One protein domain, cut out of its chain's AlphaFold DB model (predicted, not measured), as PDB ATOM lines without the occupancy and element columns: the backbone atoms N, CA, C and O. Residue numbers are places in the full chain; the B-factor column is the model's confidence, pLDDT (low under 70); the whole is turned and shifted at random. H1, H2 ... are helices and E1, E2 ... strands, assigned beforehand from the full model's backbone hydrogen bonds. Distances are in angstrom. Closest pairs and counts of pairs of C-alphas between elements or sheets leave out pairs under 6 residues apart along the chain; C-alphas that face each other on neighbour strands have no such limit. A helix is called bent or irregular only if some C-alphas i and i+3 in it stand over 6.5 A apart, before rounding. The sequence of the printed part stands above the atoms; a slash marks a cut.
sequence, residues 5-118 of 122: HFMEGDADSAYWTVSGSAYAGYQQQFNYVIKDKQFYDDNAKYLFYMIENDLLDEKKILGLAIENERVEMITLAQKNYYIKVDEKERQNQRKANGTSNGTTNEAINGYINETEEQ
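Overview. This is residues 5 to 118 of the 122 residues of an uncharacterized protein of Streblomastix strix (UniProt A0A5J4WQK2). Two small two-stranded hairpins, E1 with E2 and E3 with E4, lie one beside the other in the middle of a loose model, with helix H2 towards one end of its longest axis and H4 towards the other. The short helix H1 lies near the end of E2, a long stretch without a named element, residues 48 to 71, leads from H2 back to the second hairpin, and residues 87 to 92, 94 to 107 and 109 to 118, in and around H3 and H4, stick out from the body. The printed part has 114 residues with four named helices and four named strands, in the order E1 E2 H1 H2 E3 E4 H3 H4; both sheets are antiparallel, in the orders E1 - E2 and E3 - E4, and the class is mixed, helices and strands. The whole is loose, with a radius of gyration of the C-alphas of 17.4 A, and spans 48 by 36 by 31 A.

Arrangement. E1, residues 5 to 10, and E2, residues 13 to 18, form an antiparallel hairpin at 166 degrees, with N 7 and O 15 within hydrogen-bond range at 2.9 A. For H1, residues 25 to 28, the closest C-alphas to E2 are those of Val 18 and Tyr 26, 8.0 A apart. H2, residues 37 to 47, is apart from H1. E3, residues 72 to 77, and E4, residues 80 to 84, form a second antiparallel hairpin at 172 degrees, with N 82 and O 74 within range at 2.8 A. The closest C-alphas of E1 and E3 are those of Met 7 and Thr 75, 6.9 A apart, while E2 and E3 are near each other. H3, residues 87 to 97, and H4, residues 105 to 116, are apart, and no helix touches another. In H3 and H4 each O i to N i+4 pair is within range, in H2 4 of 7 are, and H1 is too short for such a pair.

Along the chain. E1 begins at C-alpha 5 (-54.777, 40.423, 91.237) and is 15.7 A long; E2 is 16.4 A. H2, 14.7 A, is irregular: C-alphas 42 and 45 are 7.4 A apart. E3 is 16.0 A and E4 13.7 A. H3 is 15.0 A, and H4, 17.0 A, ends at C-alpha 116 (-66.319, 33.066, 71.198).

Size, cuts and confidence. The C-alphas farthest apart, those of Leu 55 and Glu 117, are separated by 52.5 A. The printed part has no cut, and the link from H2 to E3 is long, with 24 residues. The mean pLDDT of the printed part is 70.8, and residues 49 to 61 and 87 to 118 are under 70.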
ATOM      1  N   HIS A   5     -55.541  40.768  92.429       89.19
ATOM      2  CA  HIS A   5     -54.777  40.423  91.237       89.19
ATOM      3  C   HIS A   5     -54.394  41.700  90.499       89.19
ATOM      4  O   HIS A   5     -55.237  42.559  90.257       89.19
ATOM      5  N   PHE A   6     -53.118  41.833  90.163       89.38
ATOM      6  CA  PHE A   6     -52.636  42.929  89.335       89.38
ATOM      7  C   PHE A   6     -53.007  42.664  87.872       89.38
ATOM      8  O   PHE A   6     -52.790  41.554  87.387       89.38
ATOM      9  N   MET A   7     -53.560  43.670  87.196       89.56
ATOM     10  CA  MET A   7     -53.942  43.584  85.783       89.56
ATOM     11  C   MET A   7     -52.932  44.310  84.899       89.56
ATOM     12  O   MET A   7     -52.353  43.719  83.992       89.56
ATOM     13  N   GLU A   8     -52.728  45.597  85.169       91.25
ATOM     14  CA  GLU A   8     -51.891  46.488  84.371       91.25
ATOM     15  C   GLU A   8     -51.483  47.708  85.201       91.25
ATOM     16  O   GLU A   8     -52.202  48.105  86.114       91.25
ATOM     17  N   GLY A   9     -50.349  48.326  84.876       90.31
ATOM     18  CA  GLY A   9     -49.983  49.638  85.393       90.31
ATOM     19  C   GLY A   9     -49.275  50.475  84.337       90.31
ATOM     20  O   GLY A   9     -48.542  49.940  83.501       90.31
ATOM     21  N   ASP A  10     -49.496  51.783  84.391       88.69
ATOM     22  CA  ASP A  10     -48.843  52.772  83.538       88.69
ATOM     23  C   ASP A  10     -48.341  53.925  84.402       88.69
ATOM     24  O   ASP A  10     -49.152  54.659  84.953       88.69
ATOM     25  N   ALA A  11     -47.014  54.043  84.517       90.12
ATOM     26  CA  ALA A  11     -46.258  55.055  85.264       90.12
ATOM     27  C   ALA A  11     -46.759  55.362  86.693       90.12
ATOM     28  O   ALA A  11     -46.143  54.926  87.664       90.12
ATOM     29  N   ASP A  12     -47.834  56.133  86.814       88.00
ATOM     30  CA  ASP A  12     -48.461  56.629  88.038       88.00
ATOM     31  C   ASP A  12     -49.832  55.992  88.344       88.00
ATOM     32  O   ASP A  12     -50.468  56.346  89.336       88.00
ATOM     33  N   SER A  13     -50.265  55.012  87.547       86.44
ATOM     34  CA  SER A  13     -51.543  54.310  87.692       86.44
ATOM     35  C   SER A  13     -51.377  52.787  87.697       86.44
ATOM     36  O   SER A  13     -50.451  52.229  87.103       86.44
ATOM     37  N   ALA A  14     -52.286  52.093  88.382       90.31
ATOM     38  CA  ALA A  14     -52.349  50.636  88.379       90.31
ATOM     39  C   ALA A  14     -53.786  50.142  88.550       90.31
ATOM     40  O   ALA A  14     -54.536  50.628  89.396       90.31
ATOM     41  N   TYR A  15     -54.132  49.115  87.785       90.06
ATOM     42  CA  TYR A  15     -55.408  48.429  87.828       90.06
ATOM     43  C   TYR A  15     -55.270  47.084  88.528       90.06
ATOM     44  O   TYR A  15     -54.377  46.279  88.242       90.06
ATOM     45  N   TRP A  16     -56.207  46.832  89.434       90.25
ATOM     46  CA  TRP A  16     -56.266  45.617  90.229       90.25
ATOM     47  C   TRP A  16     -57.679  45.049  90.194       90.25
ATOM     48  O   TRP A  16     -58.655  45.794  90.262       90.25
ATOM     49  N   THR A  17     -57.794  43.727  90.133       89.75
ATOM     50  CA  THR A  17     -59.064  43.023  90.304       89.75
ATOM     51  C   THR A  17     -59.139  42.408  91.693       89.75
ATOM     52  O   THR A  17     -58.175  41.848  92.221       89.75
ATOM     53  N   VAL A  18     -60.310  42.542  92.308       87.94
ATOM     54  CA  VAL A  18     -60.587  42.051  93.654       87.94
ATOM     55  C   VAL A  18     -61.495  40.831  93.574       87.94
ATOM     56  O   VAL A  18     -62.617  40.911  93.077       87.94
ATOM     57  N   SER A  19     -61.033  39.704  94.113       86.94
ATOM     58  CA  SER A  19     -61.864  38.521  94.312       86.94
ATOM     59  C   SER A  19     -62.621  38.651  95.636       86.94
ATOM     60  O   SER A  19     -62.011  38.800  96.702       86.94
ATOM     61  N   GLY A  20     -63.938  38.500  95.591       85.94
ATOM     62  CA  GLY A  20     -64.772  38.468  96.785       85.94
ATOM     63  C   GLY A  20     -66.127  37.846  96.485       85.94
ATOM     64  O   GLY A  20     -66.191  36.770  95.897       85.94
ATOM     65  N   SER A  21     -67.209  38.495  96.898       83.38
ATOM     66  CA  SER A  21     -68.565  38.001  96.664       83.38
ATOM     67  C   SER A  21     -69.095  38.460  95.305       83.38
ATOM     68  O   SER A  21     -69.219  39.659  95.059       83.38
ATOM     69  N   ALA A  22     -69.501  37.510  94.456       80.25
ATOM     70  CA  ALA A  22     -70.169  37.808  93.184       80.25
ATOM     71  C   ALA A  22     -71.461  38.628  93.371       80.25
ATOM     72  O   ALA A  22     -71.818  39.418  92.505       80.25
ATOM     73  N   TYR A  23     -72.128  38.492  94.523       84.44
ATOM     74  CA  TYR A  23     -73.335  39.254  94.856       84.44
ATOM     75  C   TYR A  23     -73.051  40.715  95.216       84.44
ATOM     76  O   TYR A  23     -73.907  41.568  95.012       84.44
ATOM     77  N   ALA A  24     -71.872  41.000  95.776       82.44
ATOM     78  CA  ALA A  24     -71.481  42.359  96.147       82.44
ATOM     79  C   ALA A  24     -70.890  43.137  94.955       82.44
ATOM     80  O   ALA A  24     -70.908  44.366  94.954       82.44
ATOM     81  N   GLY A  25     -70.388  42.430  93.935       83.31
ATOM     82  CA  GLY A  25     -69.834  43.037  92.725       83.31
ATOM     83  C   GLY A  25     -68.660  43.975  93.019       83.31
ATOM     84  O   GLY A  25     -67.935  43.795  93.996       83.31
ATOM     85  N   TYR A  26     -68.471  44.998  92.183       79.50
ATOM     86  CA  TYR A  26     -67.389  45.979  92.346       79.50
ATOM     87  C   TYR A  26     -67.551  46.865  93.597       79.50
ATOM     88  O   TYR A  26     -66.557  47.294  94.173       79.50
ATOM     89  N   GLN A  27     -68.786  47.048  94.082       81.69
ATOM     90  CA  GLN A  27     -69.103  47.818  95.297       81.69
ATOM     91  C   GLN A  27     -68.517  47.199  96.572       81.69
ATOM     92  O   GLN A  27     -68.497  47.827  97.628       81.69
ATOM     93  N   GLN A  28     -68.034  45.957  96.498       83.56
ATOM     94  CA  GLN A  28     -67.364  45.314  97.618       83.56
ATOM     95  C   GLN A  28     -66.030  45.970  97.990       83.56
ATOM     96  O   GLN A  28     -65.558  45.746  99.109       83.56
ATOM     97  N   GLN A  29     -65.420  46.727  97.067       84.69
ATOM     98  CA  GLN A  29     -64.102  47.343  97.231       84.69
ATOM     99  C   GLN A  29     -63.095  46.331  97.804       84.69
ATOM    100  O   GLN A  29     -62.986  45.212  97.305       84.69
ATOM    101  N   PHE A  30     -62.397  46.670  98.890       85.31
ATOM    102  CA  PHE A  30     -61.420  45.795  99.539       85.31
ATOM    103  C   PHE A  30     -61.988  44.948 100.688       85.31
ATOM    104  O   PHE A  30     -61.236  44.182 101.293       85.31
ATOM    105  N   ASN A  31     -63.293  45.010 100.980       84.94
ATOM    106  CA  ASN A  31     -63.890  44.406 102.183       84.94
ATOM    107  C   ASN A  31     -63.585  42.909 102.346       84.94
ATOM    108  O   ASN A  31     -63.366  42.433 103.455       84.94
ATOM    109  N   TYR A  32     -63.542  42.161 101.240       85.81
ATOM    110  CA  TYR A  32     -63.250  40.725 101.270       85.81
ATOM    111  C   TYR A  32     -61.752  40.403 101.189       85.81
ATOM    112  O   TYR A  32     -61.364  39.263 101.465       85.81
ATOM    113  N   VAL A  33     -60.912  41.372 100.817       86.00
ATOM    114  CA  VAL A  33     -59.450  41.236 100.695       86.00
ATOM    115  C   VAL A  33     -58.759  41.531 102.021       86.00
ATOM    116  O   VAL A  33     -57.786  40.858 102.367       86.00
ATOM    117  N   ILE A  34     -59.272  42.514 102.761       87.38
ATOM    118  CA  ILE A  34     -58.736  42.944 104.049       87.38
ATOM    119  C   ILE A  34     -58.822  41.782 105.044       87.38
ATOM    120  O   ILE A  34     -59.890  41.226 105.296       87.38
ATOM    121  N   LYS A  35     -57.671  41.393 105.599       88.69
ATOM    122  CA  LYS A  35     -57.577  40.328 106.612       88.69
ATOM    123  C   LYS A  35     -57.720  40.865 108.030       88.69
ATOM    124  O   LYS A  35     -58.345  40.220 108.862       88.69
ATOM    125  N   ASP A  36     -57.131  42.029 108.280       91.12
ATOM    126  CA  ASP A  36     -57.194  42.734 109.552       91.12
ATOM    127  C   ASP A  36     -57.889  44.071 109.317       91.12
ATOM    128  O   ASP A  36     -57.311  45.008 108.761       91.12
ATOM    129  N   LYS A  37     -59.169  44.110 109.684       88.31
ATOM    130  CA  LYS A  37     -59.997  45.295 109.495       88.31
ATOM    131  C   LYS A  37     -59.565  46.432 110.416       88.31
ATOM    132  O   LYS A  37     -59.536  47.566 109.964       88.31
ATOM    133  N   GLN A  38     -59.177  46.130 111.655       90.69
ATOM    134  CA  GLN A  38     -58.747  47.155 112.605       90.69
ATOM    135  C   GLN A  38     -57.477  47.842 112.102       90.69
ATOM    136  O   GLN A  38     -57.423  49.064 112.027       90.69
ATOM    137  N   PHE A  39     -56.493  47.055 111.655       89.56
ATOM    138  CA  PHE A  39     -55.285  47.601 111.047       89.56
ATOM    139  C   PHE A  39     -55.601  48.443 109.807       89.56
ATOM    140  O   PHE A  39     -55.034  49.522 109.642       89.56
ATOM    141  N   TYR A  40     -56.488  47.969 108.929       86.88
ATOM    142  CA  TYR A  40     -56.879  48.730 107.746       86.88
ATOM    143  C   TYR A  40     -57.544  50.057 108.122       86.88
ATOM    144  O   TYR A  40     -57.090  51.097 107.660       86.88
ATOM    145  N   ASP A  41     -58.552  50.038 108.991       85.00
ATOM    146  CA  ASP A  41     -59.297  51.232 109.400       85.00
ATOM    147  C   ASP A  41     -58.370  52.257 110.091       85.00
ATOM    148  O   ASP A  41     -58.461  53.460 109.830       85.00
ATOM    149  N   ASP A  42     -57.398  51.795 110.887       88.50
ATOM    150  CA  ASP A  42     -56.427  52.662 111.566       88.50
ATOM    151  C   ASP A  42     -55.399  53.294 110.607       88.50
ATOM    152  O   ASP A  42     -54.920  54.409 110.859       88.50
ATOM    153  N   ASN A  43     -55.059  52.612 109.502       84.25
ATOM    154  CA  ASN A  43     -53.940  52.986 108.628       84.25
ATOM    155  C   ASN A  43     -54.335  53.487 107.228       84.25
ATOM    156  O   ASN A  43     -53.545  54.194 106.600       84.25
ATOM    157  N   ALA A  44     -55.530  53.166 106.725       80.81
ATOM    158  CA  ALA A  44     -55.940  53.460 105.349       80.81
ATOM    159  C   ALA A  44     -55.831  54.954 105.016       80.81
ATOM    160  O   ALA A  44     -55.344  55.297 103.946       80.81
ATOM    161  N   LYS A  45     -56.153  55.840 105.966       78.44
ATOM    162  CA  LYS A  45     -56.047  57.311 105.844       78.44
ATOM    163  C   LYS A  45     -54.639  57.854 105.539       78.44
ATOM    164  O   LYS A  45     -54.487  59.008 105.122       78.44
ATOM    165  N   TYR A  46     -53.596  57.065 105.806       76.50
ATOM    166  CA  TYR A  46     -52.208  57.432 105.509       76.50
ATOM    167  C   TYR A  46     -51.769  56.982 104.114       76.50
ATOM    168  O   TYR A  46     -50.857  57.584 103.554       76.50
ATOM    169  N   LEU A  47     -52.409  55.946 103.563       72.50
ATOM    170  CA  LEU A  47     -52.060  55.342 102.275       72.50
ATOM    171  C   LEU A  47     -52.976  55.822 101.148       72.50
ATOM    172  O   LEU A  47     -52.502  56.155 100.064       72.50
ATOM    173  N   PHE A  48     -54.275  55.870 101.431       71.88
ATOM    174  CA  PHE A  48     -55.321  56.294 100.519       71.88
ATOM    175  C   PHE A  48     -55.881  57.644 100.941       71.88
ATOM    176  O   PHE A  48     -56.088  57.919 102.127       71.88
ATOM    177  N   TYR A  49     -56.166  58.482  99.951       65.69
ATOM    178  CA  TYR A  49     -56.989  59.659 100.172       65.69
ATOM    179  C   TYR A  49     -58.438  59.207 100.401       65.69
ATOM    180  O   TYR A  49     -59.150  58.869  99.456       65.69
ATOM    181  N   MET A  50     -58.860  59.136 101.663       53.44
ATOM    182  CA  MET A  50     -60.267  58.957 102.006       53.44
ATOM    183  C   MET A  50     -60.893  60.348 102.051       53.44
ATOM    184  O   MET A  50     -60.378  61.221 102.747       53.44
ATOM    185  N   ILE A  51     -61.956  60.558 101.273       51.22
ATOM    186  CA  ILE A  51     -62.720  61.809 101.225       51.22
ATOM    187  C   ILE A  51     -63.430  61.965 102.578       51.22
ATOM    188  O   ILE A  51     -64.603  61.632 102.728       51.22
ATOM    189  N   GLU A  52     -62.708  62.402 103.606       48.97
ATOM    190  CA  GLU A  52     -63.341  63.065 104.735       48.97
ATOM    191  C   GLU A  52     -63.731  64.452 104.239       48.97
ATOM    192  O   GLU A  52     -62.900  65.212 103.754       48.97
ATOM    193  N   ASN A  53     -65.040  64.687 104.247       47.44
ATOM    194  CA  ASN A  53     -65.701  65.829 103.643       47.44
ATOM    195  C   ASN A  53     -64.956  67.157 103.851       47.44
ATOM    196  O   ASN A  53     -64.728  67.575 104.984       47.44
ATOM    197  N   ASP A  54     -64.793  67.849 102.727       44.91
ATOM    198  CA  ASP A  54     -64.603  69.290 102.585       44.91
ATOM    199  C   ASP A  54     -63.159  69.826 102.579       44.91
ATOM    200  O   ASP A  54     -62.338  69.568 103.454       44.91
ATOM    201  N   LEU A  55     -62.948  70.678 101.569       39.62
ATOM    202  CA  LEU A  55     -61.818  71.569 101.302       39.62
ATOM    203  C   LEU A  55     -60.563  70.965 100.649       39.62
ATOM    204  O   LEU A  55     -59.567  70.649 101.289       39.62
ATOM    205  N   LEU A  56     -60.613  71.048  99.314       43.91
ATOM    206  CA  LEU A  56     -59.507  71.128  98.357       43.91
ATOM    207  C   LEU A  56     -58.789  69.807  98.058       43.91
ATOM    208  O   LEU A  56     -58.319  69.097  98.938       43.91
ATOM    209  N   ASP A  57     -58.690  69.538  96.753       49.09
ATOM    210  CA  ASP A  57     -57.934  68.483  96.070       49.09
ATOM    211  C   ASP A  57     -56.420  68.514  96.385       49.09
ATOM    212  O   ASP A  57     -55.571  68.566  95.491       49.09
ATOM    213  N   GLU A  58     -56.024  68.494  97.655       49.66
ATOM    214  CA  GLU A  58     -54.631  68.311  98.038       49.66
ATOM    215  C   GLU A  58     -54.277  66.831  97.902       49.66
ATOM    216  O   GLU A  58     -54.297  66.044  98.854       49.66
ATOM    217  N   LYS A  59     -53.931  66.444  96.667       58.50
ATOM    218  CA  LYS A  59     -53.193  65.210  96.395       58.50
ATOM    219  C   LYS A  59     -51.978  65.184  97.322       58.50
ATOM    220  O   LYS A  59     -51.035  65.955  97.142       58.50
ATOM    221  N   LYS A  60     -51.988  64.302  98.325       63.22
ATOM    222  CA  LYS A  60     -50.819  64.098  99.184       63.22
ATOM    223  C   LYS A  60     -49.639  63.669  98.314       63.22
ATOM    224  O   LYS A  60     -49.773  62.778  97.476       63.22
ATOM    225  N   ILE A  61     -48.477  64.279  98.537       69.69
ATOM    226  CA  ILE A  61     -47.227  63.880  97.887       69.69
ATOM    227  C   ILE A  61     -46.979  62.400  98.222       69.69
ATOM    228  O   ILE A  61     -46.856  62.054  99.394       69.69
ATOM    229  N   LEU A  62     -46.936  61.545  97.191       73.62
ATOM    230  CA  LEU A  62     -46.763  60.082  97.276       73.62
ATOM    231  C   LEU A  62     -47.948  59.284  97.865       73.62
ATOM    232  O   LEU A  62     -47.784  58.106  98.177       73.62
ATOM    233  N   GLY A  63     -49.131  59.886  98.008       74.06
ATOM    234  CA  GLY A  63     -50.353  59.161  98.375       74.06
ATOM    235  C   GLY A  63     -50.984  58.434  97.183       74.06
ATOM    236  O   GLY A  63     -50.877  58.899  96.048       74.06
ATOM    237  N   LEU A  64     -51.673  57.317  97.435       78.56
ATOM    238  CA  LEU A  64     -52.491  56.645  96.424       78.56
ATOM    239  C   LEU A  64     -53.914  57.217  96.435       78.56
ATOM    240  O   LEU A  64     -54.500  57.460  97.492       78.56
ATOM    241  N   ALA A  65     -54.491  57.399  95.251       79.75
ATOM    242  CA  ALA A  65     -55.884  57.798  95.084       79.75
ATOM    243  C   ALA A  65     -56.654  56.686  94.369       79.75
ATOM    244  O   ALA A  65     -56.166  56.107  93.399       79.75
ATOM    245  N   ILE A  66     -57.860  56.385  94.851       78.44
ATOM    246  CA  ILE A  66     -58.778  55.499  94.136       78.44
ATOM    247  C   ILE A  66     -59.448  56.347  93.059       78.44
ATOM    248  O   ILE A  66     -60.322  57.154  93.359       78.44
ATOM    249  N   GLU A  67     -59.007  56.203  91.813       80.44
ATOM    250  CA  GLU A  67     -59.551  57.006  90.716       80.44
ATOM    251  C   GLU A  67     -60.927  56.518  90.272       80.44
ATOM    252  O   GLU A  67     -61.826  57.317  90.031       80.44
ATOM    253  N   ASN A  68     -61.078  55.203  90.099       77.56
ATOM    254  CA  ASN A  68     -62.273  54.610  89.517       77.56
ATOM    255  C   ASN A  68     -62.483  53.173  90.000       77.56
ATOM    256  O   ASN A  68     -61.552  52.371  90.027       77.56
ATOM    257  N   GLU A  69     -63.742  52.832  90.259       81.81
ATOM    258  CA  GLU A  69     -64.200  51.466  90.505       81.81
ATOM    259  C   GLU A  69     -65.069  51.025  89.324       81.81
ATOM    260  O   GLU A  69     -65.891  51.793  88.813       81.81
ATOM    261  N   ARG A  70     -64.828  49.818  88.806       81.88
ATOM    262  CA  ARG A  70     -65.415  49.347  87.544       81.88
ATOM    263  C   ARG A  70     -65.802  47.878  87.640       81.88
ATOM    264  O   ARG A  70     -65.267  47.140  88.461       81.88
ATOM    265  N   VAL A  71     -66.749  47.476  86.792       82.69
ATOM    266  CA  VAL A  71     -67.349  46.132  86.819       82.69
ATOM    267  C   VAL A  71     -66.417  45.096  86.195       82.69
ATOM    268  O   VAL A  71     -66.191  44.037  86.771       82.69
ATOM    269  N   GLU A  72     -65.883  45.409  85.015       84.69
ATOM    270  CA  GLU A  72     -65.098  44.493  84.186       84.69
ATOM    271  C   GLU A  72     -63.950  45.258  83.519       84.69
ATOM    272  O   GLU A  72     -64.117  46.402  83.082       84.69
ATOM    273  N   MET A  73     -62.796  44.600  83.416       86.69
ATOM    274  CA  MET A  73     -61.626  45.075  82.686       86.69
ATOM    275  C   MET A  73     -61.004  43.909  81.917       86.69
ATOM    276  O   MET A  73     -60.852  42.821  82.470       86.69
ATOM    277  N   ILE A  74     -60.618  44.151  80.667       88.06
ATOM    278  CA  ILE A  74     -59.880  43.212  79.818       88.06
ATOM    279  C   ILE A  74     -58.604  43.914  79.361       88.06
ATOM    280  O   ILE A  74     -58.674  44.991  78.774       88.06
ATOM    281  N   THR A  75     -57.446  43.313  79.622       89.44
ATOM    282  CA  THR A  75     -56.136  43.824  79.203       89.44
ATOM    283  C   THR A  75     -55.581  42.926  78.102       89.44
ATOM    284  O   THR A  75     -55.405  41.726  78.300       89.44
ATOM    285  N   LEU A  76     -55.344  43.488  76.914       89.88
ATOM    286  CA  LEU A  76     -54.796  42.740  75.773       89.88
ATOM    287  C   LEU A  76     -53.274  42.882  75.697       89.88
ATOM    288  O   LEU A  76     -52.567  41.932  75.371       89.88
ATOM    289  N   ALA A  77     -52.770  44.080  75.992       89.50
ATOM    290  CA  ALA A  77     -51.350  44.400  76.060       89.50
ATOM    291  C   ALA A  77     -51.144  45.657  76.917       89.50
ATOM    292  O   ALA A  77     -52.103  46.342  77.266       89.50
ATOM    293  N   GLN A  78     -49.887  45.997  77.210       84.44
ATOM    294  CA  GLN A  78     -49.564  47.256  77.880       84.44
ATOM    295  C   GLN A  78     -50.091  48.452  77.063       84.44
ATOM    296  O   GLN A  78     -49.850  48.542  75.859       84.44
ATOM    297  N   LYS A  79     -50.795  49.368  77.731       86.00
ATOM    298  CA  LYS A  79     -51.538  50.512  77.177       86.00
ATOM    299  C   LYS A  79     -52.683  50.133  76.230       86.00
ATOM    300  O   LYS A  79     -53.177  50.996  75.507       86.00
ATOM    301  N   ASN A  80     -53.112  48.869  76.213       88.25
ATOM    302  CA  ASN A  80     -54.227  48.402  75.394       88.25
ATOM    303  C   ASN A  80     -55.201  47.564  76.227       88.25
ATOM    304  O   ASN A  80     -55.059  46.344  76.369       88.25
ATOM    305  N   TYR A  81     -56.207  48.251  76.759       89.12
ATOM    306  CA  TYR A  81     -57.200  47.671  77.643       89.12
ATOM    307  C   TYR A  81     -58.592  48.251  77.410       89.12
ATOM    308  O   TYR A  81     -58.775  49.376  76.944       89.12
ATOM    309  N   TYR A  82     -59.587  47.458  77.782       88.38
ATOM    310  CA  TYR A  82     -60.990  47.823  77.797       88.38
ATOM    311  C   TYR A  82     -61.506  47.804  79.231       88.38
ATOM    312  O   TYR A  82     -61.277  46.848  79.970       88.38
ATOM    313  N   ILE A  83     -62.230  48.852  79.616       86.50
ATOM    314  CA  ILE A  83     -62.902  48.958  80.910       86.50
ATOM    315  C   ILE A  83     -64.380  49.222  80.654       86.50
ATOM    316  O   ILE A  83     -64.749  50.215  80.021       86.50
ATOM    317  N   LYS A  84     -65.237  48.360  81.194       84.12
ATOM    318  CA  LYS A  84     -66.684  48.518  81.094       84.12
ATOM    319  C   LYS A  84     -67.174  49.511  82.139       84.12
ATOM    320  O   LYS A  84     -66.980  49.326  83.341       84.12
ATOM    321  N   VAL A  85     -67.833  50.564  81.666       75.75
ATOM    322  CA  VAL A  85     -68.478  51.582  82.504       75.75
ATOM    323  C   VAL A  85     -69.957  51.239  82.643       75.75
ATOM    324  O   VAL A  85     -70.600  50.892  81.648       75.75
ATOM    325  N   ASP A  86     -70.500  51.357  83.856       71.00
ATOM    326  CA  ASP A  86     -71.930  51.152  84.082       71.00
ATOM    327  C   ASP A  86     -72.754  52.155  83.248       71.00
ATOM    328  O   ASP A  86     -72.385  53.318  83.057       71.00
ATOM    329  N   GLU A  87     -73.888  51.710  82.711       66.12
ATOM    330  CA  GLU A  87     -74.726  52.482  81.788       66.12
ATOM    331  C   GLU A  87     -75.224  53.790  82.420       66.12
ATOM    332  O   GLU A  87     -75.304  54.823  81.746       66.12
ATOM    333  N   LYS A  88     -75.476  53.772  83.734       64.94
ATOM    334  CA  LYS A  88     -75.870  54.953  84.514       64.94
ATOM    335  C   LYS A  88     -74.749  55.991  84.601       64.94
ATOM    336  O   LYS A  88     -74.992  57.174  84.362       64.94
ATOM    337  N   GLU A  89     -73.519  55.561  84.875       61.09
ATOM    338  CA  GLU A  89     -72.353  56.452  84.902       61.09
ATOM    339  C   GLU A  89     -72.031  56.997  83.512       61.09
ATOM    340  O   GLU A  89     -71.774  58.191  83.356       61.09
ATOM    341  N   ARG A  90     -72.150  56.163  82.474       59.38
ATOM    342  CA  ARG A  90     -71.989  56.586  81.078       59.38
ATOM    343  C   ARG A  90     -72.985  57.681  80.686       59.38
ATOM    344  O   ARG A  90     -72.613  58.602  79.962       59.38
ATOM    345  N   GLN A  91     -74.241  57.616  81.135       54.03
ATOM    346  CA  GLN A  91     -75.211  58.691  80.888       54.03
ATOM    347  C   GLN A  91     -74.822  59.998  81.595       54.03
ATOM    348  O   GLN A  91     -74.972  61.065  81.002       54.03
ATOM    349  N   ASN A  92     -74.281  59.931  82.813       57.94
ATOM    350  CA  ASN A  92     -73.809  61.110  83.544       57.94
ATOM    351  C   ASN A  92     -72.556  61.724  82.898       57.94
ATOM    352  O   ASN A  92     -72.503  62.937  82.713       57.94
ATOM    353  N   GLN A  93     -71.607  60.901  82.445       57.78
ATOM    354  CA  GLN A  93     -70.429  61.356  81.698       57.78
ATOM    355  C   GLN A  93     -70.802  61.962  80.338       57.78
ATOM    356  O   GLN A  93     -70.249  62.986  79.952       57.78
ATOM    357  N   ARG A  94     -71.781  61.393  79.618       54.66
ATOM    358  CA  ARG A  94     -72.299  61.970  78.361       54.66
ATOM    359  C   ARG A  94     -72.986  63.318  78.574       54.66
ATOM    360  O   ARG A  94     -72.844  64.201  77.736       54.66
ATOM    361  N   LYS A  95     -73.715  63.480  79.683       52.34
ATOM    362  CA  LYS A  95     -74.325  64.762  80.070       52.34
ATOM    363  C   LYS A  95     -73.271  65.809  80.448       52.34
ATOM    364  O   LYS A  95     -73.467  66.973  80.129       52.34
ATOM    365  N   ALA A  96     -72.166  65.395  81.071       54.00
ATOM    366  CA  ALA A  96     -71.049  66.276  81.414       54.00
ATOM    367  C   ALA A  96     -70.175  66.653  80.199       54.00
ATOM    368  O   ALA A  96     -69.752  67.798  80.094       54.00
ATOM    369  N   ASN A  97     -69.948  65.723  79.262       48.84
ATOM    370  CA  ASN A  97     -69.021  65.914  78.135       48.84
ATOM    371  C   ASN A  97     -69.681  66.310  76.808       48.84
ATOM    372  O   ASN A  97     -68.978  66.512  75.824       48.84
ATOM    373  N   GLY A  98     -71.008  66.424  76.756       49.34
ATOM    374  CA  GLY A  98     -71.718  67.110  75.679       49.34
ATOM    375  C   GLY A  98     -71.318  66.746  74.242       49.34
ATOM    376  O   GLY A  98     -71.218  67.674  73.457       49.34
ATOM    377  N   THR A  99     -71.062  65.473  73.890       40.97
ATOM    378  CA  THR A  99     -71.236  64.848  72.546       40.97
ATOM    379  C   THR A  99     -70.801  63.370  72.570       40.97
ATOM    380  O   THR A  99     -69.913  62.959  73.312       40.97
ATOM    381  N   SER A 100     -71.492  62.548  71.776       48.38
ATOM    382  CA  SER A 100     -71.326  61.104  71.591       48.38
ATOM    383  C   SER A 100     -70.103  60.727  70.741       48.38
ATOM    384  O   SER A 100     -70.068  61.056  69.556       48.38
ATOM    385  N   ASN A 101     -69.179  59.928  71.282       42.78
ATOM    386  CA  ASN A 101     -68.170  59.236  70.472       42.78
ATOM    387  C   ASN A 101     -68.733  57.887  69.996       42.78
ATOM    388  O   ASN A 101     -68.917  56.968  70.791       42.78
ATOM    389  N   GLY A 102     -69.059  57.811  68.704       48.28
ATOM    390  CA  GLY A 102     -69.692  56.667  68.042       48.28
ATOM    391  C   GLY A 102     -68.741  55.687  67.353       48.28
ATOM    392  O   GLY A 102     -69.199  54.943  66.502       48.28
ATOM    393  N   THR A 103     -67.445  55.666  67.671       44.81
ATOM    394  CA  THR A 103     -66.452  54.943  66.845       44.81
ATOM    395  C   THR A 103     -65.709  53.794  67.531       44.81
ATOM    396  O   THR A 103     -65.013  53.052  66.850       44.81
ATOM    397  N   THR A 104     -65.843  53.582  68.844       48.00
ATOM    398  CA  THR A 104     -65.065  52.543  69.560       48.00
ATOM    399  C   THR A 104     -65.786  51.206  69.750       48.00
ATOM    400  O   THR A 104     -65.125  50.197  69.982       48.00
ATOM    401  N   ASN A 105     -67.115  51.152  69.617       48.47
ATOM    402  CA  ASN A 105     -67.880  49.924  69.888       48.47
ATOM    403  C   ASN A 105     -67.770  48.861  68.777       48.47
ATOM    404  O   ASN A 105     -67.869  47.673  69.071       48.47
ATOM    405  N   GLU A 106     -67.555  49.251  67.517       47.03
ATOM    406  CA  GLU A 106     -67.529  48.301  66.390       47.03
ATOM    407  C   GLU A 106     -66.242  47.465  66.351       47.03
ATOM    408  O   GLU A 106     -66.300  46.265  66.097       47.03
ATOM    409  N   ALA A 107     -65.092  48.059  66.693       48.22
ATOM    410  CA  ALA A 107     -63.818  47.342  66.750       48.22
ATOM    411  C   ALA A 107     -63.792  46.293  67.876       48.22
ATOM    412  O   ALA A 107     -63.284  45.194  67.683       48.22
ATOM    413  N   ILE A 108     -64.385  46.603  69.035       51.38
ATOM    414  CA  ILE A 108     -64.439  45.691  70.191       51.38
ATOM    415  C   ILE A 108     -65.375  44.505  69.913       51.38
ATOM    416  O   ILE A 108     -65.026  43.373  70.238       51.38
ATOM    417  N   ASN A 109     -66.517  44.733  69.255       45.06
ATOM    418  CA  ASN A 109     -67.425  43.650  68.866       45.06
ATOM    419  C   ASN A 109     -66.788  42.675  67.860       45.06
ATOM    420  O   ASN A 109     -67.088  41.486  67.907       45.06
ATOM    421  N   GLY A 110     -65.890  43.153  66.988       45.09
ATOM    422  CA  GLY A 110     -65.100  42.286  66.107       45.09
ATOM    423  C   GLY A 110     -64.213  41.310  66.887       45.09
ATOM    424  O   GLY A 110     -64.256  40.111  66.629       45.09
ATOM    425  N   TYR A 111     -63.494  41.800  67.902       46.84
ATOM    426  CA  TYR A 111     -62.624  40.960  68.736       46.84
ATOM    427  C   TYR A 111     -63.395  40.009  69.664       46.84
ATOM    428  O   TYR A 111     -62.953  38.883  69.873       46.84
ATOM    429  N   ILE A 112     -64.549  40.422  70.203       45.91
ATOM    430  CA  ILE A 112     -65.372  39.559  71.071       45.91
ATOM    431  C   ILE A 112     -65.934  38.367  70.281       45.91
ATOM    432  O   ILE A 112     -65.862  37.232  70.757       45.91
ATOM    433  N   ASN A 113     -66.409  38.598  69.052       41.00
ATOM    434  CA  ASN A 113     -66.949  37.535  68.200       41.00
ATOM    435  C   ASN A 113     -65.872  36.524  67.752       41.00
ATOM    436  O   ASN A 113     -66.178  35.345  67.614       41.00
ATOM    437  N   GLU A 114     -64.614  36.946  67.583       38.78
ATOM    438  CA  GLU A 114     -63.496  36.028  67.294       38.78
ATOM    439  C   GLU A 114     -63.081  35.196  68.523       38.78
ATOM    440  O   GLU A 114     -62.627  34.059  68.383       38.78
ATOM    441  N   THR A 115     -63.271  35.711  69.745       36.53
ATOM    442  CA  THR A 115     -62.955  34.965  70.978       36.53
ATOM    443  C   THR A 115     -64.010  33.928  71.379       36.53
ATOM    444  O   THR A 115     -63.649  32.934  72.015       36.53
ATOM    445  N   GLU A 116     -65.278  34.090  70.980       32.28
ATOM    446  CA  GLU A 116     -66.319  33.066  71.198       32.28
ATOM    447  C   GLU A 116     -66.118  31.818  70.314       32.28
ATOM    448  O   GLU A 116     -66.563  30.731  70.684       32.28
ATOM    449  N   GLU A 117     -65.364  31.919  69.212       31.70
ATOM    450  CA  GLU A 117     -64.968  30.763  68.390       31.70
ATOM    451  C   GLU A 117     -63.703  30.032  68.896       31.70
ATOM    452  O   GLU A 117     -63.391  28.949  68.396       31.70
ATOM    453  N   GLN A 118     -62.984  30.548  69.907       32.69
ATOM    454  CA  GLN A 118     -61.684  29.989  70.331       32.69
ATOM    455  C   GLN A 118     -61.586  29.396  71.747       32.69
ATOM    456  O   GLN A 118     -60.503  28.962  72.136       32.69
TER     457      GLN A 118